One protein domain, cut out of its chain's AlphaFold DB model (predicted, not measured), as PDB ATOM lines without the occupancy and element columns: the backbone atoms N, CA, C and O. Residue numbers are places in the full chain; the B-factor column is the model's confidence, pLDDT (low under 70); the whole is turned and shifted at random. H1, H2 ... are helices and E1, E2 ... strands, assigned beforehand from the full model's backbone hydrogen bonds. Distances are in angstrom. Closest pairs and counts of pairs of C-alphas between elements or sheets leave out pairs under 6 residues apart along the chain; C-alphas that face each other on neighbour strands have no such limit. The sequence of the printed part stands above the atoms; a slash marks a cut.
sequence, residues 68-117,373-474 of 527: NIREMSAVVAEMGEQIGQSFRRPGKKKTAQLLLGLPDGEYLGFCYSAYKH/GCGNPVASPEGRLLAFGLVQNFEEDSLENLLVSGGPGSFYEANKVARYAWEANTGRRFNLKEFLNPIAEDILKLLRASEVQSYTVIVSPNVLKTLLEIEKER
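Overview. This is residues 68 to 117 and 373 to 474 of the 527 residues of an uncharacterized protein of Shimia gijangensis (UniProt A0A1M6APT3). A twisted four-stranded sheet lies in the middle with helices around its rim: H1 beyond one end of the strands, H4 and H5 crossing each other toward the other end on the E4 side, H2 and H3 on the E3 side. The 152 printed residues include five named helices and four named strands, in the order H1 E1 E2 E3 H2 H3 H4 E4 H5. The sheet, E3 E1 E2 E4, is antiparallel; the class is mixed, helices and strands. The whole is compact, with a radius of gyration of the C-alphas of 16.8 A and spans of 56 by 39 by 26 A.

Arrangement. H1, residues 68 to 82, only grazes the sheet with residues 70 to 77. E1, residues 94 to 99, and E2, residues 108 to 113, form a hairpin, with N 97 and O 110 2.9 A apart. E3, residues 388 to 394, is antiparallel to E1, with N 391 and O 96 2.9 A apart. H2, residues 396 to 404, and H3, residues 411 to 426, touch only at the corner, through residues 411 to 412 of H3; their closest C-alphas, Leu 403 and Tyr 412, are 5.4 A apart. H4, residues 432 to 448, and H5, residues 461 to 474, touch, about perpendicular at 89 degrees; their closest C-alphas, Ala 440 and Leu 467, are 5.6 A apart. E4, residues 456 to 459, is antiparallel to E2, with N 111 and O 456 2.8 A apart. In H1, H3 and H5 every O i to N i+4 pair is within hydrogen-bond range; in H4 9 of 13 are, in H2 2 of 5, beside 3 of 6 O i to N i+3 pairs.

Along the chain. H1, 21.4 A long, begins at C-alpha 68 (161.588, 31.247, 23.740). H3 is 22.5 A long; H4, 21.0 A, has a kink of 77 degrees near residue 439. H5 ends at C-alpha 474 (170.436, 34.285, 53.005).

Size, cuts and confidence. Residues 118 to 372 are not printed; C-alphas 117 and 373 are 20.3 A apart. The link H1 to E1 is long. Residues under pLDDT 70 include 405 to 409 and 450 to 454.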
ATOM      1  N   ASN A  68     161.069  31.107  25.104       68.69
ATOM      2  CA  ASN A  68     161.588  31.247  23.740       68.69
ATOM      3  C   ASN A  68     160.472  31.568  22.731       68.69
ATOM      4  O   ASN A  68     160.629  32.424  21.875       68.69
ATOM      5  N   ILE A  69     159.305  30.923  22.856       72.56
ATOM      6  CA  ILE A  69     158.157  31.188  21.975       72.56
ATOM      7  C   ILE A  69     157.605  32.597  22.211       72.56
ATOM      8  O   ILE A  69     157.237  33.287  21.263       72.56
ATOM      9  N   ARG A  70     157.537  33.041  23.469       72.31
ATOM     10  CA  ARG A  70     157.054  34.376  23.847       72.31
ATOM     11  C   ARG A  70     158.015  35.483  23.419       72.31
ATOM     12  O   ARG A  70     157.546  36.539  23.020       72.31
ATOM     13  N   GLU A  71     159.318  35.237  23.471       77.94
ATOM     14  CA  GLU A  71     160.364  36.126  22.956       77.94
ATOM     15  C   GLU A  71     160.283  36.222  21.435       77.94
ATOM     16  O   GLU A  71     160.150  37.320  20.910       77.94
ATOM     17  N   MET A  72     160.198  35.084  20.734       81.44
ATOM     18  CA  MET A  72     159.932  35.068  19.290       81.44
ATOM     19  C   MET A  72     158.646  35.835  18.945       81.44
ATOM     20  O   MET A  72     158.592  36.547  17.947       81.44
ATOM     21  N   SER A  73     157.610  35.726  19.788       80.38
ATOM     22  CA  SER A  73     156.360  36.484  19.625       80.38
ATOM     23  C   SER A  73     156.546  37.984  19.797       80.38
ATOM     24  O   SER A  73     155.907  38.749  19.082       80.38
ATOM     25  N   ALA A  74     157.376  38.396  20.756       81.19
ATOM     26  CA  ALA A  74     157.668  39.796  21.020       81.19
ATOM     27  C   ALA A  74     158.414  40.425  19.839       81.19
ATOM     28  O   ALA A  74     157.954  41.442  19.334       81.19
ATOM     29  N   VAL A  75     159.452  39.755  19.327       86.88
ATOM     30  CA  VAL A  75     160.235  40.204  18.160       86.88
ATOM     31  C   VAL A  75     159.345  40.392  16.927       86.88
ATOM     32  O   VAL A  75     159.373  41.436  16.284       86.88
ATOM     33  N   VAL A  76     158.481  39.417  16.622       86.56
ATOM     34  CA  VAL A  76     157.536  39.522  15.493       86.56
ATOM     35  C   VAL A  76     156.511  40.640  15.714       86.56
ATOM     36  O   VAL A  76     156.120  41.317  14.766       86.56
ATOM     37  N   ALA A  77     156.045  40.831  16.952       84.56
ATOM     38  CA  ALA A  77     155.094  41.887  17.281       84.56
ATOM     39  C   ALA A  77     155.703  43.290  17.172       84.56
ATOM     40  O   ALA A  77     155.008  44.190  16.714       84.56
ATOM     41  N   GLU A  78     156.961  43.457  17.571       86.69
ATOM     42  CA  GLU A  78     157.712  44.711  17.473       86.69
ATOM     43  C   GLU A  78     157.984  45.085  16.012       86.69
ATOM     44  O   GLU A  78     157.620  46.181  15.595       86.69
ATOM     45  N   MET A  79     158.486  44.138  15.213       89.31
ATOM     46  CA  MET A  79     158.653  44.316  13.766       89.31
ATOM     47  C   MET A  79     157.320  44.657  13.079       89.31
ATOM     48  O   MET A  79     157.233  45.570  12.265       89.31
ATOM     49  N   GLY A  80     156.229  43.984  13.466       87.44
ATOM     50  CA  GLY A  80     154.885  44.344  13.010       87.44
ATOM     51  C   GLY A  80     154.493  45.781  13.353       87.44
ATOM     52  O   GLY A  80     153.921  46.475  12.519       87.44
ATOM     53  N   GLU A  81     154.795  46.241  14.567       87.50
ATOM     54  CA  GLU A  81     154.499  47.609  15.002       87.50
ATOM     55  C   GLU A  81     155.287  48.659  14.210       87.50
ATOM     56  O   GLU A  81     154.705  49.696  13.888       87.50
ATOM     57  N   GLN A  82     156.538  48.372  13.837       88.25
ATOM     58  CA  GLN A  82     157.370  49.243  12.992       88.25
ATOM     59  C   GLN A  82     156.725  49.493  11.621       88.25
ATOM     60  O   GLN A  82     156.640  50.638  11.184       88.25
ATOM     61  N   ILE A  83     156.153  48.455  11.004       87.88
ATOM     62  CA  ILE A  83     155.465  48.551   9.703       87.88
ATOM     63  C   ILE A  83     153.956  48.863   9.820       87.88
ATOM     64  O   ILE A  83     153.183  48.664   8.885       87.88
ATOM     65  N   GLY A  84     153.480  49.300  10.992       85.06
ATOM     66  CA  GLY A  84     152.080  49.698  11.200       85.06
ATOM     67  C   GLY A  84     151.065  48.549  11.352       85.06
ATOM     68  O   GLY A  84     149.854  48.793  11.380       85.06
ATOM     69  N   GLN A  85     151.509  47.300  11.515       83.69
ATOM     70  CA  GLN A  85     150.657  46.123  11.701       83.69
ATOM     71  C   GLN A  85     150.672  45.583  13.143       83.69
ATOM     72  O   GLN A  85     151.626  44.986  13.630       83.69
ATOM     73  N   SER A  86     149.534  45.675  13.839       82.50
ATOM     74  CA  SER A  86     149.448  45.178  15.222       82.50
ATOM     75  C   SER A  86     149.107  43.685  15.324       82.50
ATOM     76  O   SER A  86     147.960  43.267  15.087       82.50
ATOM     77  N   PHE A  87     150.058  42.892  15.824       79.31
ATOM     78  CA  PHE A  87     149.861  41.479  16.192       79.31
ATOM     79  C   PHE A  87     149.363  41.261  17.621       79.31
ATOM     80  O   PHE A  87     149.058  40.132  18.011       79.31
ATOM     81  N   ARG A  88     149.190  42.323  18.411       77.50
ATOM     82  CA  ARG A  88     148.581  42.237  19.746       77.50
ATOM     83  C   ARG A  88     147.063  42.137  19.631       77.50
ATOM     84  O   ARG A  88     146.458  42.714  18.726       77.50
ATOM     85  N   ARG A  89     146.410  41.398  20.535       70.38
ATOM     86  CA  ARG A  89     144.937  41.344  20.576       70.38
ATOM     87  C   ARG A  89     144.373  42.762  20.751       70.38
ATOM     88  O   ARG A  89     144.963  43.546  21.497       70.38
ATOM     89  N   PRO A  90     143.243  43.102  20.095       61.25
ATOM     90  CA  PRO A  90     142.643  44.427  20.228       61.25
ATOM     91  C   PRO A  90     142.448  44.803  21.703       61.25
ATOM     92  O   PRO A  90     141.982  43.975  22.488       61.25
ATOM     93  N   GLY A  91     142.817  46.036  22.063       60.12
ATOM     94  CA  GLY A  91     142.774  46.534  23.444       60.12
ATOM     95  C   GLY A  91     144.010  46.215  24.294       60.12
ATOM     96  O   GLY A  91     143.895  46.216  25.509       60.12
ATOM     97  N   LYS A  92     145.167  45.886  23.686       59.19
ATOM     98  CA  LYS A  92     146.429  45.552  24.393       59.19
ATOM     99  C   LYS A  92     146.238  44.527  25.523       59.19
ATOM    100  O   LYS A  92     146.925  44.571  26.539       59.19
ATOM    101  N   LYS A  93     145.300  43.592  25.337       68.38
ATOM    102  CA  LYS A  93     144.917  42.605  26.351       68.38
ATOM    103  C   LYS A  93     146.165  41.860  26.816       68.38
ATOM    104  O   LYS A  93     146.855  41.255  25.996       68.38
ATOM    105  N   LYS A  94     146.465  41.902  28.111       78.56
ATOM    106  CA  LYS A  94     147.521  41.082  28.707       78.56
ATOM    107  C   LYS A  94     146.924  39.757  29.173       78.56
ATOM    108  O   LYS A  94     145.711  39.603  29.323       78.56
ATOM    109  N   THR A  95     147.771  38.758  29.348       80.56
ATOM    110  CA  THR A  95     147.433  37.539  30.089       80.56
ATOM    111  C   THR A  95     148.332  37.494  31.306       80.56
ATOM    112  O   THR A  95     149.523  37.763  31.168       80.56
ATOM    113  N   ALA A  96     147.789  37.147  32.469       83.25
ATOM    114  CA  ALA A  96     148.585  36.954  33.669       83.25
ATOM    115  C   ALA A  96     148.593  35.498  34.136       83.25
ATOM    116  O   ALA A  96     147.606  34.768  34.005       83.25
ATOM    117  N   GLN A  97     149.733  35.092  34.683       86.25
ATOM    118  CA  GLN A  97     149.890  33.892  35.496       86.25
ATOM    119  C   GLN A  97     150.168  34.338  36.925       86.25
ATOM    120  O   GLN A  97     151.261  34.827  37.200       86.25
ATOM    121  N   LEU A  98     149.181  34.193  37.805       88.75
ATOM    122  CA  LEU A  98     149.266  34.600  39.206       88.75
ATOM    123  C   LEU A  98     149.508  33.375  40.090       88.75
ATOM    124  O   LEU A  98     148.849  32.347  39.922       88.75
ATOM    125  N   LEU A  99     150.455  33.469  41.018       91.44
ATOM    126  CA  LEU A  99     150.722  32.451  42.029       91.44
ATOM    127  C   LEU A  99     149.499  32.301  42.938       91.44
ATOM    128  O   LEU A  99     148.986  33.285  43.462       91.44
ATOM    129  N   LEU A 100     149.042  31.063  43.118       91.62
ATOM    130  CA  LEU A 100     147.947  30.729  44.026       91.62
ATOM    131  C   LEU A 100     148.492  30.313  45.394       91.62
ATOM    132  O   LEU A 100     149.549  29.692  45.485       91.62
ATOM    133  N   GLY A 101     147.712  30.580  46.437       91.75
ATOM    134  CA  GLY A 101     148.022  30.271  47.831       91.75
ATOM    135  C   GLY A 101     148.515  31.469  48.643       91.75
ATOM    136  O   GLY A 101     148.903  31.281  49.789       91.75
ATOM    137  N   LEU A 102     148.505  32.683  48.084       93.94
ATOM    138  CA  LEU A 102     148.920  33.899  48.786       93.94
ATOM    139  C   LEU A 102     147.829  34.402  49.760       93.94
ATOM    140  O   LEU A 102     146.672  33.969  49.671       93.94
ATOM    141  N   PRO A 103     148.162  35.288  50.721       91.62
ATOM    142  CA  PRO A 103     147.164  35.979  51.534       91.62
ATOM    143  C   PRO A 103     146.146  36.747  50.677       91.62
ATOM    144  O   PRO A 103     146.403  37.056  49.515       91.62
ATOM    145  N   ASP A 104     144.971  37.019  51.238       88.88
ATOM    146  CA  ASP A 104     143.909  37.740  50.529       88.88
ATOM    147  C   ASP A 104     144.411  39.144  50.131       88.88
ATOM    148  O   ASP A 104     145.092  39.802  50.914       88.88
ATOM    149  N   GLY A 105     144.122  39.579  48.899       85.44
ATOM    150  CA  GLY A 105     144.623  40.850  48.350       85.44
ATOM    151  C   GLY A 105     146.087  40.846  47.879       85.44
ATOM    152  O   GLY A 105     146.509  41.783  47.207       85.44
ATOM    153  N   GLU A 106     146.862  39.796  48.164       91.75
ATOM    154  CA  GLU A 106     148.259  39.691  47.732       91.75
ATOM    155  C   GLU A 106     148.382  39.011  46.367       91.75
ATOM    156  O   GLU A 106     147.623  38.100  46.022       91.75
ATOM    157  N   TYR A 107     149.392  39.408  45.593       91.44
ATOM    158  CA  TYR A 107     149.650  38.819  44.287       91.44
ATOM    159  C   TYR A 107     151.143  38.739  43.978       91.44
ATOM    160  O   TYR A 107     151.957  39.572  44.365       91.44
ATOM    161  N   LEU A 108     151.493  37.710  43.219       90.62
ATOM    162  CA  LEU A 108     152.778  37.557  42.561       90.62
ATOM    163  C   LEU A 108     152.501  36.894  41.230       90.62
ATOM    164  O   LEU A 108     151.835  35.860  41.186       90.62
ATOM    165  N   GLY A 109     152.996  37.453  40.141       88.12
ATOM    166  CA  GLY A 109     152.726  36.870  38.848       88.12
ATOM    167  C   GLY A 109     153.484  37.499  37.709       88.12
ATOM    168  O   GLY A 109     154.341  38.358  37.880       88.12
ATOM    169  N   PHE A 110     153.143  37.018  36.525       83.62
ATOM    170  CA  PHE A 110     153.760  37.423  35.279       83.62
ATOM    171  C   PHE A 110     152.681  37.856  34.320       83.62
ATOM    172  O   PHE A 110     151.751  37.089  34.059       83.62
ATOM    173  N   CYS A 111     152.848  39.042  33.768       83.19
ATOM    174  CA  CYS A 111     151.992  39.601  32.747       83.19
ATOM    175  C   CYS A 111     152.699  39.489  31.405       83.19
ATOM    176  O   CYS A 111     153.837  39.915  31.244       83.19
ATOM    177  N   TYR A 112     151.994  38.946  30.427       79.31
ATOM    178  CA  TYR A 112     152.480  38.777  29.067       79.31
ATOM    179  C   TYR A 112     151.546  39.521  28.126       79.31
ATOM    180  O   TYR A 112     150.327  39.526  28.330       79.31
ATOM    181  N   SER A 113     152.093  40.101  27.060       76.31
ATOM    182  CA  SER A 113     151.271  40.572  25.945       76.31
ATOM    183  C   SER A 113     150.464  39.397  25.381       76.31
ATOM    184  O   SER A 113     151.015  38.322  25.136       76.31
ATOM    185  N   ALA A 114     149.153  39.567  25.175       75.00
ATOM    186  CA  ALA A 114     148.369  38.563  24.465       75.00
ATOM    187  C   ALA A 114     148.438  38.843  22.963       75.00
ATOM    188  O   ALA A 114     147.841  39.799  22.455       75.00
ATOM    189  N   TYR A 115     149.137  37.974  22.246       74.75
ATOM    190  CA  TYR A 115     149.221  38.033  20.794       74.75
ATOM    191  C   TYR A 115     147.950  37.457  20.149       74.75
ATOM    192  O   TYR A 115     147.234  36.610  20.715       74.75
ATOM    193  N   LYS A 116     147.597  37.983  18.975       72.19
ATOM    194  CA  LYS A 116     146.531  37.440  18.134       72.19
ATOM    195  C   LYS A 116     146.965  36.050  17.686       72.19
ATOM    196  O   LYS A 116     148.114  35.840  17.328       72.19
ATOM    197  N   HIS A 117     146.037  35.100  17.686       66.88
ATOM    198  CA  HIS A 117     146.270  33.898  16.900       66.88
ATOM    199  C   HIS A 117     146.131  34.303  15.435       66.88
ATOM    200  O   HIS A 117     145.051  34.745  15.039       66.88
ATOM    201  N   GLY A 373     140.835  29.531  35.112       75.31
ATOM    202  CA  GLY A 373     141.258  28.325  35.818       75.31
ATOM    203  C   GLY A 373     142.756  28.306  36.121       75.31
ATOM    204  O   GLY A 373     143.464  29.298  35.951       75.31
ATOM    205  N   CYS A 374     143.240  27.160  36.587       76.38
ATOM    206  CA  CYS A 374     144.623  26.966  37.014       76.38
ATOM    207  C   CYS A 374     145.327  25.892  36.179       76.38
ATOM    208  O   CYS A 374     144.692  24.985  35.636       76.38
ATOM    209  N   GLY A 375     146.650  26.012  36.068       69.44
ATOM    210  CA  GLY A 375     147.498  24.969  35.490       69.44
ATOM    211  C   GLY A 375     147.754  23.813  36.463       69.44
ATOM    212  O   GLY A 375     147.406  23.878  37.643       69.44
ATOM    213  N   ASN A 376     148.417  22.760  35.979       72.06
ATOM    214  CA  ASN A 376     148.918  21.691  36.847       72.06
ATOM    215  C   ASN A 376     149.993  22.235  37.810       72.06
ATOM    216  O   ASN A 376     150.845  23.005  37.357       72.06
ATOM    217  N   PRO A 377     149.999  21.835  39.098       80.12
ATOM    218  CA  PRO A 377     151.011  22.271  40.035       80.12
ATOM    219  C   PRO A 377     152.403  21.844  39.590       80.12
ATOM    220  O   PRO A 377     152.600  20.739  39.076       80.12
ATOM    221  N   VAL A 378     153.370  22.717  39.822       79.19
ATOM    222  CA  VAL A 378     154.773  22.538  39.457       79.19
ATOM    223  C   VAL A 378     155.618  22.416  40.715       79.19
ATOM    224  O   VAL A 378     155.361  23.091  41.708       79.19
ATOM    225  N   ALA A 379     156.611  21.528  40.697       82.06
ATOM    226  CA  ALA A 379     157.554  21.390  41.805       82.06
ATOM    227  C   ALA A 379     158.394  22.664  41.908       82.06
ATOM    228  O   ALA A 379     158.919  23.066  40.880       82.06
ATOM    229  N   SER A 380     158.519  23.257  43.097       85.38
ATOM    230  CA  SER A 380     159.455  24.327  43.463       85.38
ATOM    231  C   SER A 380     160.870  23.773  43.709       85.38
ATOM    232  O   SER A 380     160.991  22.563  43.921       85.38
ATOM    233  N   PRO A 381     161.930  24.609  43.724       79.75
ATOM    234  CA  PRO A 381     163.318  24.180  43.948       79.75
ATOM    235  C   PRO A 381     163.526  23.364  45.232       79.75
ATOM    236  O   PRO A 381     164.265  22.388  45.233       79.75
ATOM    237  N   GLU A 382     162.797  23.675  46.308       78.50
ATOM    238  CA  GLU A 382     162.838  22.904  47.565       78.50
ATOM    239  C   GLU A 382     161.862  21.701  47.580       78.50
ATOM    240  O   GLU A 382     161.557  21.135  48.633       78.50
ATOM    241  N   GLY A 383     161.351  21.286  46.415       79.19
ATOM    242  CA  GLY A 383     160.605  20.037  46.244       79.19
ATOM    243  C   GLY A 383     159.167  20.066  46.765       79.19
ATOM    244  O   GLY A 383     158.692  19.073  47.318       79.19
ATOM    245  N   ARG A 384     158.440  21.181  46.610       87.06
ATOM    246  CA  ARG A 384     156.997  21.260  46.925       87.06
ATOM    247  C   ARG A 384     156.181  21.746  45.738       87.06
ATOM    248  O   ARG A 384     156.645  22.561  44.959       87.06
ATOM    249  N   LEU A 385     154.950  21.270  45.598       87.44
ATOM    250  CA  LEU A 385     154.082  21.700  44.500       87.44
ATOM    251  C   LEU A 385     153.493  23.103  44.733       87.44
ATOM    252  O   LEU A 385     152.903  23.359  45.781       87.44
ATOM    253  N   LEU A 386     153.588  23.971  43.726       87.69
ATOM    254  CA  LEU A 386     152.980  25.307  43.648       87.69
ATOM    255  C   LEU A 386     152.036  25.384  42.445       87.69
ATOM    256  O   LEU A 386     152.275  24.718  41.441       87.69
ATOM    257  N   ALA A 387     150.977  26.191  42.515       87.38
ATOM    258  CA  ALA A 387     149.991  26.320  41.438       87.38
ATOM    259  C   ALA A 387     149.851  27.766  40.948       87.38
ATOM    260  O   ALA A 387     150.055  28.712  41.702       87.38
ATOM    261  N   PHE A 388     149.446  27.917  39.685       86.19
ATOM    262  CA  PHE A 388     149.255  29.210  39.032       86.19
ATOM    263  C   PHE A 388     147.853  29.327  38.443       86.19
ATOM    264  O   PHE A 388     147.397  28.426  37.731       86.19
ATOM    265  N   GLY A 389     147.195  30.449  38.715       85.19
ATOM    266  CA  GLY A 389     145.943  30.860  38.096       85.19
ATOM    267  C   GLY A 389     146.195  31.636  36.805       85.19
ATOM    268  O   GLY A 389     147.107  32.459  36.734       85.19
ATOM    269  N   LEU A 390     145.392  31.366  35.778       83.06
ATOM    270  CA  LEU A 390     145.453  32.030  34.478       83.06
ATOM    271  C   LEU A 390     144.369  33.101  34.391       83.06
ATOM    272  O   LEU A 390     143.192  32.809  34.604       83.06
ATOM    273  N   VAL A 391     144.757  34.319  34.022       81.06
ATOM    274  CA  VAL A 391     143.856  35.470  33.887       81.06
ATOM    275  C   VAL A 391     143.983  36.052  32.486       81.06
ATOM    276  O   VAL A 391     145.088  36.335  32.025       81.06
ATOM    277  N   GLN A 392     142.862  36.224  31.794       80.62
ATOM    278  CA  GLN A 392     142.775  36.897  30.497       80.62
ATOM    279  C   GLN A 392     142.301  38.339  30.657       80.62
ATOM    280  O   GLN A 392     141.603  38.655  31.614       80.62
ATOM    281  N   ASN A 393     142.635  39.180  29.670       77.12
ATOM    282  CA  ASN A 393     142.376  40.624  29.690       77.12
ATOM    283  C   ASN A 393     142.992  41.302  30.917       77.12
ATOM    284  O   ASN A 393     142.378  42.188  31.487       77.12
ATOM    285  N   PHE A 394     144.182  40.853  31.321       82.19
ATOM    286  CA  PHE A 394     144.807  41.338  32.536       82.19
ATOM    287  C   PHE A 394     144.995  42.862  32.497       82.19
ATOM    288  O   PHE A 394     145.711  43.376  31.633       82.19
ATOM    289  N   GLU A 395     144.382  43.540  33.456       82.44
ATOM    290  CA  GLU A 395     144.504  44.963  33.738       82.44
ATOM    291  C   GLU A 395     144.744  45.128  35.243       82.44
ATOM    292  O   GLU A 395     144.018  44.571  36.070       82.44
ATOM    293  N   GLU A 396     145.818  45.837  35.592       77.62
ATOM    294  CA  GLU A 396     146.273  45.976  36.979       77.62
ATOM    295  C   GLU A 396     145.274  46.787  37.813       77.62
ATOM    296  O   GLU A 396     144.922  46.378  38.915       77.62
ATOM    297  N   ASP A 397     144.701  47.839  37.225       78.75
ATOM    298  CA  ASP A 397     143.694  48.697  37.863       78.75
ATOM    299  C   ASP A 397     142.390  47.957  38.212       78.75
ATOM    300  O   ASP A 397     141.611  48.427  39.037       78.75
ATOM    301  N   SER A 398     142.126  46.797  37.596       77.31
ATOM    302  CA  SER A 398     140.956  45.953  37.891       77.31
ATOM    303  C   SER A 398     141.317  44.677  38.663       77.31
ATOM    304  O   SER A 398     140.510  43.745  38.760       77.31
ATOM    305  N   LEU A 399     142.539  44.597  39.202       81.00
ATOM    306  CA  LEU A 399     143.032  43.421  39.917       81.00
ATOM    307  C   LEU A 399     142.329  43.219  41.264       81.00
ATOM    308  O   LEU A 399     142.071  42.081  41.645       81.00
ATOM    309  N   GLU A 400     141.955  44.295  41.954       79.31
ATOM    310  CA  GLU A 400     141.278  44.230  43.256       79.31
ATOM    311  C   GLU A 400     139.998  43.377  43.203       79.31
ATOM    312  O   GLU A 400     139.821  42.455  44.003       79.31
ATOM    313  N   ASN A 401     139.174  43.577  42.168       77.44
ATOM    314  CA  ASN A 401     137.944  42.808  41.946       77.44
ATOM    315  C   ASN A 401     138.202  41.301  41.798       77.44
ATOM    316  O   ASN A 401     137.360  40.485  42.161       77.44
ATOM    317  N   LEU A 402     139.369  40.916  41.276       80.94
ATOM    318  CA  LEU A 402     139.767  39.519  41.107       80.94
ATOM    319  C   LEU A 402     140.259  38.888  42.424       80.94
ATOM    320  O   LEU A 402     140.110  37.676  42.619       80.94
ATOM    321  N   LEU A 403     140.884  39.692  43.292       82.06
ATOM    322  CA  LEU A 403     141.609  39.239  44.484       82.06
ATOM    323  C   LEU A 403     140.781  39.241  45.771       82.06
ATOM    324  O   LEU A 403     141.157  38.530  46.702       82.06
ATOM    325  N   VAL A 404     139.716  40.041  45.852       73.31
ATOM    326  CA  VAL A 404     139.046  40.333  47.135       73.31
ATOM    327  C   VAL A 404     137.708  39.610  47.293       73.31
ATOM    328  O   VAL A 404     137.331  39.258  48.409       73.31
ATOM    329  N   SER A 405     136.980  39.338  46.206       67.94
ATOM    330  CA  SER A 405     135.685  38.659  46.301       67.94
ATOM    331  C   SER A 405     135.353  37.862  45.042       67.94
ATOM    332  O   SER A 405     135.751  38.215  43.936       67.94
ATOM    333  N   GLY A 406     134.629  36.752  45.191       65.81
ATOM    334  CA  GLY A 406     134.174  35.989  44.035       65.81
ATOM    335  C   GLY A 406     133.408  34.723  44.395       65.81
ATOM    336  O   GLY A 406     133.678  34.080  45.402       65.81
ATOM    337  N   GLY A 407     132.453  34.350  43.543       62.44
ATOM    338  CA  GLY A 407     131.682  33.116  43.690       62.44
ATOM    339  C   GLY A 407     132.459  31.848  43.298       62.44
ATOM    340  O   GLY A 407     133.643  31.908  42.934       62.44
ATOM    341  N   PRO A 408     131.795  30.678  43.322       61.00
ATOM    342  CA  PRO A 408     132.386  29.412  42.911       61.00
ATOM    343  C   PRO A 408     133.013  29.485  41.514       61.00
ATOM    344  O   PRO A 408     132.362  29.841  40.534       61.00
ATOM    345  N   GLY A 409     134.284  29.091  41.413       62.88
ATOM    346  CA  GLY A 409     135.033  29.142  40.155       62.88
ATOM    347  C   GLY A 409     135.730  30.475  39.875       62.88
ATOM    348  O   GLY A 409     136.243  30.635  38.772       62.88
ATOM    349  N   SER A 410     135.782  31.389  40.849       81.94
ATOM    350  CA  SER A 410     136.598  32.609  40.815       81.94
ATOM    351  C   SER A 410     138.079  32.351  41.136       81.94
ATOM    352  O   SER A 410     138.462  31.275  41.613       81.94
ATOM    353  N   PHE A 411     138.922  33.358  40.880       85.31
ATOM    354  CA  PHE A 411     140.331  33.341  41.283       85.31
ATOM    355  C   PHE A 411     140.477  33.330  42.810       85.31
ATOM    356  O   PHE A 411     141.247  32.530  43.335       85.31
ATOM    357  N   TYR A 412     139.701  34.163  43.510       88.31
ATOM    358  CA  TYR A 412     139.684  34.251  44.971       88.31
ATOM    359  C   TYR A 412     139.487  32.885  45.643       88.31
ATOM    360  O   TYR A 412     140.298  32.459  46.469       88.31
ATOM    361  N   GLU A 413     138.469  32.140  45.209       86.56
ATOM    362  CA  GLU A 413     138.200  30.795  45.723       86.56
ATOM    363  C   GLU A 413     139.342  29.822  45.403       86.56
ATOM    364  O   GLU A 413     139.784  29.061  46.264       86.56
ATOM    365  N   ALA A 414     139.892  29.868  44.185       87.00
ATOM    366  CA  ALA A 414     141.040  29.038  43.823       87.00
ATOM    367  C   ALA A 414     142.282  29.344  44.681       87.00
ATOM    368  O   ALA A 414     143.008  28.421  45.060       87.00
ATOM    369  N   ASN A 415     142.509  30.617  45.016       91.56
ATOM    370  CA  ASN A 415     143.601  31.061  45.875       91.56
ATOM    371  C   ASN A 415     143.440  30.521  47.306       91.56
ATOM    372  O   ASN A 415     144.382  29.942  47.854       91.56
ATOM    373  N   LYS A 416     142.224  30.596  47.865       91.00
ATOM    374  CA  LYS A 416     141.891  29.987  49.163       91.00
ATOM    375  C   LYS A 416     142.113  28.480  49.169       91.00
ATOM    376  O   LYS A 416     142.789  27.973  50.062       91.00
ATOM    377  N   VAL A 417     141.597  27.761  48.169       90.69
ATOM    378  CA  VAL A 417     141.772  26.301  48.074       90.69
ATOM    379  C   VAL A 417     143.253  25.922  48.015       90.69
ATOM    380  O   VAL A 417     143.662  24.978  48.688       90.69
ATOM    381  N   ALA A 418     144.069  26.657  47.254       91.44
ATOM    382  CA  ALA A 418     145.509  26.414  47.185       91.44
ATOM    383  C   ALA A 418     146.211  26.652  48.535       91.44
ATOM    384  O   ALA A 418     147.070  25.857  48.918       91.44
ATOM    385  N   ARG A 419     145.818  27.697  49.275       93.44
ATOM    386  CA  ARG A 419     146.349  27.998  50.614       93.44
ATOM    387  C   ARG A 419     146.001  26.900  51.619       93.44
ATOM    388  O   ARG A 419     146.899  26.360  52.255       93.44
ATOM    389  N   TYR A 420     144.733  26.494  51.687       93.81
ATOM    390  CA  TYR A 420     144.306  25.392  52.559       93.81
ATOM    391  C   TYR A 420     144.985  24.067  52.200       93.81
ATOM    392  O   TYR A 420     145.379  23.306  53.083       93.81
ATOM    393  N   ALA A 421     145.166  23.790  50.907       92.94
ATOM    394  CA  ALA A 421     145.906  22.615  50.461       92.94
ATOM    395  C   ALA A 421     147.370  22.655  50.926       92.94
ATOM    396  O   ALA A 421     147.897  21.626  51.351       92.94
ATOM    397  N   TRP A 422     148.016  23.825  50.896       94.12
ATOM    398  CA  TRP A 422     149.371  23.985  51.420       94.12
ATOM    399  C   TRP A 422     149.445  23.656  52.914       94.12
ATOM    400  O   TRP A 422     150.309  22.877  53.320       94.12
ATOM    401  N   GLU A 423     148.525  24.186  53.722       94.69
ATOM    402  CA  GLU A 423     148.487  23.938  55.172       94.69
ATOM    403  C   GLU A 423     148.266  22.453  55.472       94.69
ATOM    404  O   GLU A 423     149.019  21.842  56.232       94.69
ATOM    405  N   ALA A 424     147.303  21.833  54.785       93.50
ATOM    406  CA  ALA A 424     147.004  20.414  54.933       93.50
ATOM    407  C   ALA A 424     148.194  19.515  54.547       93.50
ATOM    408  O   ALA A 424     148.491  18.545  55.242       93.50
ATOM    409  N   ASN A 425     148.903  19.833  53.459       91.31
ATOM    410  CA  ASN A 425     150.028  19.026  52.974       91.31
ATOM    411  C   ASN A 425     151.348  19.282  53.726       91.31
ATOM    412  O   ASN A 425     152.283  18.484  53.616       91.31
ATOM    413  N   THR A 426     151.466  20.395  54.452       89.69
ATOM    414  CA  THR A 426     152.651  20.722  55.264       89.69
ATOM    415  C   THR A 426     152.468  20.390  56.741       89.69
ATOM    416  O   THR A 426     153.470  20.206  57.431       89.69
ATOM    417  N   GLY A 427     151.221  20.311  57.218       90.94
ATOM    418  CA  GLY A 427     150.894  20.193  58.638       90.94
ATOM    419  C   GLY A 427     151.190  21.468  59.435       90.94
ATOM    420  O   GLY A 427     151.264  21.415  60.660       90.94
ATOM    421  N   ARG A 428     151.411  22.603  58.759       89.88
ATOM    422  CA  ARG A 428     151.750  23.895  59.369       89.88
ATOM    423  C   ARG A 428     150.706  24.939  58.999       89.88
ATOM    424  O   ARG A 428     150.120  24.881  57.923       89.88
ATOM    425  N   ARG A 429     150.503  25.917  59.886       93.50
ATOM    426  CA  ARG A 429     149.729  27.122  59.552       93.50
ATOM    427  C   ARG A 429     150.446  27.909  58.465       93.50
ATOM    428  O   ARG A 429     151.678  27.945  58.451       93.50
ATOM    429  N   PHE A 430     149.682  28.540  57.580       93.75
ATOM    430  CA  PHE A 430     150.239  29.295  56.471       93.75
ATOM    431  C   PHE A 430     151.156  30.414  56.967       93.75
ATOM    432  O   PHE A 430     150.769  31.252  57.782       93.75
ATOM    433  N   ASN A 431     152.374  30.445  56.431       94.38
ATOM    434  CA  ASN A 431     153.333  31.514  56.645       94.38
ATOM    435  C   ASN A 431     153.864  31.981  55.284       94.38
ATOM    436  O   ASN A 431     154.431  31.189  54.531       94.38
ATOM    437  N   LEU A 432     153.690  33.272  54.975       95.00
ATOM    438  CA  LEU A 432     154.062  33.846  53.677       95.00
ATOM    439  C   LEU A 432     155.550  33.647  53.365       95.00
ATOM    440  O   LEU A 432     155.916  33.311  52.241       95.00
ATOM    441  N   LYS A 433     156.407  33.812  54.370       94.62
ATOM    442  CA  LYS A 433     157.851  33.668  54.219       94.62
ATOM    443  C   LYS A 433     158.247  32.222  53.950       94.62
ATOM    444  O   LYS A 433     158.988  31.980  53.005       94.62
ATOM    445  N   GLU A 434     157.716  31.260  54.708       92.31
ATOM    446  CA  GLU A 434     157.938  29.830  54.438       92.31
ATOM    447  C   GLU A 434     157.417  29.423  53.052       92.31
ATOM    448  O   GLU A 434     158.044  28.618  52.366       92.31
ATOM    449  N   PHE A 435     156.287  29.993  52.625       93.31
ATOM    450  CA  PHE A 435     155.692  29.727  51.319       93.31
ATOM    451  C   PHE A 435     156.554  30.247  50.157       93.31
ATOM    452  O   PHE A 435     156.725  29.543  49.159       93.31
ATOM    453  N   LEU A 436     157.117  31.454  50.288       93.31
ATOM    454  CA  LEU A 436     157.940  32.102  49.259       93.31
ATOM    455  C   LEU A 436     159.411  31.671  49.287       93.31
ATOM    456  O   LEU A 436     160.081  31.746  48.258       93.31
ATOM    457  N   ASN A 437     159.926  31.212  50.429       91.00
ATOM    458  CA  ASN A 437     161.336  30.855  50.602       91.00
ATOM    459  C   ASN A 437     161.889  29.929  49.499       91.00
ATOM    460  O   ASN A 437     162.943  30.261  48.955       91.00
ATOM    461  N   PRO A 438     161.184  28.862  49.069       88.06
ATOM    462  CA  PRO A 438     161.677  27.977  48.015       88.06
ATOM    463  C   PRO A 438     161.952  28.654  46.674       88.06
ATOM    464  O   PRO A 438     162.667  28.096  45.851       88.06
ATOM    465  N   ILE A 439     161.343  29.813  46.426       88.12
ATOM    466  CA  ILE A 439     161.307  30.465  45.116       88.12
ATOM    467  C   ILE A 439     161.856  31.895  45.135       88.12
ATOM    468  O   ILE A 439     161.868  32.571  44.107       88.12
ATOM    469  N   ALA A 440     162.279  32.371  46.307       90.06
ATOM    470  CA  ALA A 440     162.587  33.776  46.532       90.06
ATOM    471  C   ALA A 440     163.755  34.270  45.674       90.06
ATOM    472  O   ALA A 440     163.682  35.352  45.098       90.06
ATOM    473  N   GLU A 441     164.813  33.465  45.555       86.81
ATOM    474  CA  GLU A 441     165.994  33.816  44.765       86.81
ATOM    475  C   GLU A 441     165.655  33.986  43.279       86.81
ATOM    476  O   GLU A 441     166.046  34.983  42.672       86.81
ATOM    477  N   ASP A 442     164.881  33.058  42.713       83.81
ATOM    478  CA  ASP A 442     164.461  33.118  41.312       83.81
ATOM    479  C   ASP A 442     163.604  34.359  41.054       83.81
ATOM    480  O   ASP A 442     163.855  35.102  40.108       83.81
ATOM    481  N   ILE A 443     162.632  34.645  41.924       86.50
ATOM    482  CA  ILE A 443     161.771  35.825  41.775       86.50
ATOM    483  C   ILE A 443     162.563  37.127  41.888       86.50
ATOM    484  O   ILE A 443     162.345  38.040  41.097       86.50
ATOM    485  N   LEU A 444     163.502  37.224  42.830       87.81
ATOM    486  CA  LEU A 444     164.329  38.421  42.980       87.81
ATOM    487  C   LEU A 444     165.261  38.638  41.789       87.81
ATOM    488  O   LEU A 444     165.438  39.780  41.371       87.81
ATOM    489  N   LYS A 445     165.822  37.567  41.212       85.06
ATOM    490  CA  LYS A 445     166.574  37.655  39.950       85.06
ATOM    491  C   LYS A 445     165.693  38.211  38.833       85.06
ATOM    492  O   LYS A 445     166.123  39.111  38.121       85.06
ATOM    493  N   LEU A 446     164.455  37.732  38.727       81.88
ATOM    494  CA  LEU A 446     163.504  38.183  37.711       81.88
ATOM    495  C   LEU A 446     163.047  39.634  37.910       81.88
ATOM    496  O   LEU A 446     162.925  40.364  36.937       81.88
ATOM    497  N   LEU A 447     162.849  40.075  39.155       83.69
ATOM    498  CA  LEU A 447     162.517  41.468  39.479       83.69
ATOM    499  C   LEU A 447     163.674  42.440  39.202       83.69
ATOM    500  O   LEU A 447     163.440  43.629  39.007       83.69
ATOM    501  N   ARG A 448     164.920  41.950  39.218       83.62
ATOM    502  CA  ARG A 448     166.127  42.735  38.912       83.62
ATOM    503  C   ARG A 448     166.506  42.722  37.442       83.62
ATOM    504  O   ARG A 448     167.289  43.571  37.030       83.62
ATOM    505  N   ALA A 449     166.016  41.746  36.683       76.38
ATOM    506  CA  ALA A 449     166.312  41.637  35.269       76.38
ATOM    507  C   ALA A 449     165.729  42.856  34.541       76.38
ATOM    508  O   ALA A 449     164.515  43.032  34.475       76.38
ATOM    509  N   SER A 450     166.605  43.705  34.008       54.69
ATOM    510  CA  SER A 450     166.237  44.937  33.304       54.69
ATOM    511  C   SER A 450     165.725  44.700  31.877       54.69
ATOM    512  O   SER A 450     165.180  45.619  31.277       54.69
ATOM    513  N   GLU A 451     165.882  43.489  31.329       55.28
ATOM    514  CA  GLU A 451     165.848  43.250  29.875       55.28
ATOM    515  C   GLU A 451     164.945  42.088  29.435       55.28
ATOM    516  O   GLU A 451     165.221  41.417  28.443       55.28
ATOM    517  N   VAL A 452     163.839  41.814  30.134       61.28
ATOM    518  CA  VAL A 452     162.907  40.783  29.648       61.28
ATOM    519  C   VAL A 452     161.786  41.395  28.815       61.28
ATOM    520  O   VAL A 452     160.757  41.814  29.333       61.28
ATOM    521  N   GLN A 453     161.960  41.396  27.492       63.78
ATOM    522  CA  GLN A 453     160.964  41.921  26.543       63.78
ATOM    523  C   GLN A 453     159.645  41.122  26.533       63.78
ATOM    524  O   GLN A 453     158.590  41.634  26.158       63.78
ATOM    525  N   SER A 454     159.679  39.848  26.938       68.12
ATOM    526  CA  SER A 454     158.549  38.927  26.770       68.12
ATOM    527  C   SER A 454     157.524  38.948  27.911       68.12
ATOM    528  O   SER A 454     156.416  38.427  27.728       68.12
ATOM    529  N   TYR A 455     157.846  39.542  29.071       77.25
ATOM    530  CA  TYR A 455     156.939  39.630  30.220       77.25
ATOM    531  C   TYR A 455     157.285  40.723  31.228       77.25
ATOM    532  O   TYR A 455     158.412  41.184  31.325       77.25
ATOM    533  N   THR A 456     156.303  41.062  32.058       81.19
ATOM    534  CA  THR A 456     156.459  41.912  33.240       81.19
ATOM    535  C   THR A 456     156.181  41.088  34.490       81.19
ATOM    536  O   THR A 456     155.178  40.376  34.542       81.19
ATOM    537  N   VAL A 457     157.049  41.182  35.496       85.69
ATOM    538  CA  VAL A 457     156.782  40.612  36.823       85.69
ATOM    539  C   VAL A 457     155.957  41.613  37.621       85.69
ATOM    540  O   VAL A 457     156.329  42.779  37.714       85.69
ATOM    541  N   ILE A 458     154.852  41.155  38.198       87.62
ATOM    542  CA  ILE A 458     153.995  41.945  39.083       87.62
ATOM    543  C   ILE A 458     154.010  41.332  40.477       87.62
ATOM    544  O   ILE A 458     153.960  40.107  40.632       87.62
ATOM    545  N   VAL A 459     154.110  42.172  41.500       91.62
ATOM    546  CA  VAL A 459     154.224  41.730  42.888       91.62
ATOM    547  C   VAL A 459     153.612  42.761  43.825       91.62
ATOM    548  O   VAL A 459     153.862  43.956  43.684       91.62
ATOM    549  N   SER A 460     152.828  42.303  44.796       92.75
ATOM    550  CA  SER A 460     152.279  43.174  45.829       92.75
ATOM    551  C   SER A 460     153.359  43.603  46.842       92.75
ATOM    552  O   SER A 460     154.337  42.877  47.071       92.75
ATOM    553  N   PRO A 461     153.209  44.770  47.502       92.50
ATOM    554  CA  PRO A 461     154.246  45.325  48.377       92.50
ATOM    555  C   PRO A 461     154.692  44.399  49.518       92.50
ATOM    556  O   PRO A 461     155.882  44.313  49.823       92.50
ATOM    557  N   ASN A 462     153.760  43.678  50.140       94.06
ATOM    558  CA  ASN A 462     154.051  42.781  51.258       94.06
ATOM    559  C   ASN A 462     154.802  41.515  50.808       94.06
ATOM    560  O   ASN A 462     155.742  41.064  51.473       94.06
ATOM    561  N   VAL A 463     154.453  40.979  49.634       95.12
ATOM    562  CA  VAL A 463     155.204  39.887  49.003       95.12
ATOM    563  C   VAL A 463     156.628  40.345  48.688       95.12
ATOM    564  O   VAL A 463     157.578  39.656  49.058       95.12
ATOM    565  N   LEU A 464     156.798  41.528  48.088       95.06
ATOM    566  CA  LEU A 464     158.121  42.091  47.800       95.06
ATOM    567  C   LEU A 464     158.953  42.280  49.075       95.06
ATOM    568  O   LEU A 464     160.116  41.875  49.119       95.06
ATOM    569  N   LYS A 465     158.355  42.840  50.130       96.56
ATOM    570  CA  LYS A 465     159.004  42.999  51.437       96.56
ATOM    571  C   LYS A 465     159.494  41.654  51.980       96.56
ATOM    572  O   LYS A 465     160.660  41.536  52.348       96.56
ATOM    573  N   THR A 466     158.637  40.634  51.955       96.81
ATOM    574  CA  THR A 466     158.970  39.286  52.440       96.81
ATOM    575  C   THR A 466     160.099  38.646  51.626       96.81
ATOM    576  O   THR A 466     161.004  38.036  52.191       96.81
ATOM    577  N   LEU A 467     160.098  38.815  50.298       94.62
ATOM    578  CA  LEU A 467     161.178  38.338  49.427       94.62
ATOM    579  C   LEU A 467     162.523  38.986  49.790       94.62
ATOM    580  O   LEU A 467     163.532  38.292  49.914       94.62
ATOM    581  N   LEU A 468     162.537  40.302  50.014       94.44
ATOM    582  CA  LEU A 468     163.740  41.036  50.416       94.44
ATOM    583  C   LEU A 468     164.233  40.640  51.816       94.44
ATOM    584  O   LEU A 468     165.440  40.622  52.058       94.44
ATOM    585  N   GLU A 469     163.329  40.312  52.742       95.38
ATOM    586  CA  GLU A 469     163.688  39.760  54.055       95.38
ATOM    587  C   GLU A 469     164.380  38.397  53.922       95.38
ATOM    588  O   GLU A 469     165.449  38.201  54.502       95.38
ATOM    589  N   ILE A 470     163.831  37.491  53.101       94.06
ATOM    590  CA  ILE A 470     164.442  36.181  52.814       94.06
ATOM    591  C   ILE A 470     165.848  36.356  52.234       94.06
ATOM    592  O   ILE A 470     166.787  35.678  52.651       94.06
ATOM    593  N   GLU A 471     166.025  37.283  51.292       92.94
ATOM    594  CA  GLU A 471     167.342  37.549  50.718       92.94
ATOM    595  C   GLU A 471     168.344  38.050  51.759       92.94
ATOM    596  O   GLU A 471     169.480  37.577  51.797       92.94
ATOM    597  N   LYS A 472     167.942  39.000  52.611       91.06
ATOM    598  CA  LYS A 472     168.811  39.538  53.668       91.06
ATOM    599  C   LYS A 472     169.274  38.453  54.636       91.06
ATOM    600  O   LYS A 472     170.412  38.510  55.087       91.06
ATOM    601  N   GLU A 473     168.425  37.473  54.932       89.94
ATOM    602  CA  GLU A 473     168.772  36.344  55.801       89.94
ATOM    603  C   GLU A 473     169.684  35.318  55.131       89.94
ATOM    604  O   GLU A 473     170.504  34.698  55.809       89.94
ATOM    605  N   ARG A 474     169.568  35.158  53.807       84.31
ATOM    606  CA  ARG A 474     170.436  34.285  53.005       84.31
ATOM    607  C   ARG A 474     171.789  34.910  52.685       84.31
ATOM    608  O   ARG A 474     172.737  34.171  52.422       84.31
TER     609      ARG A 474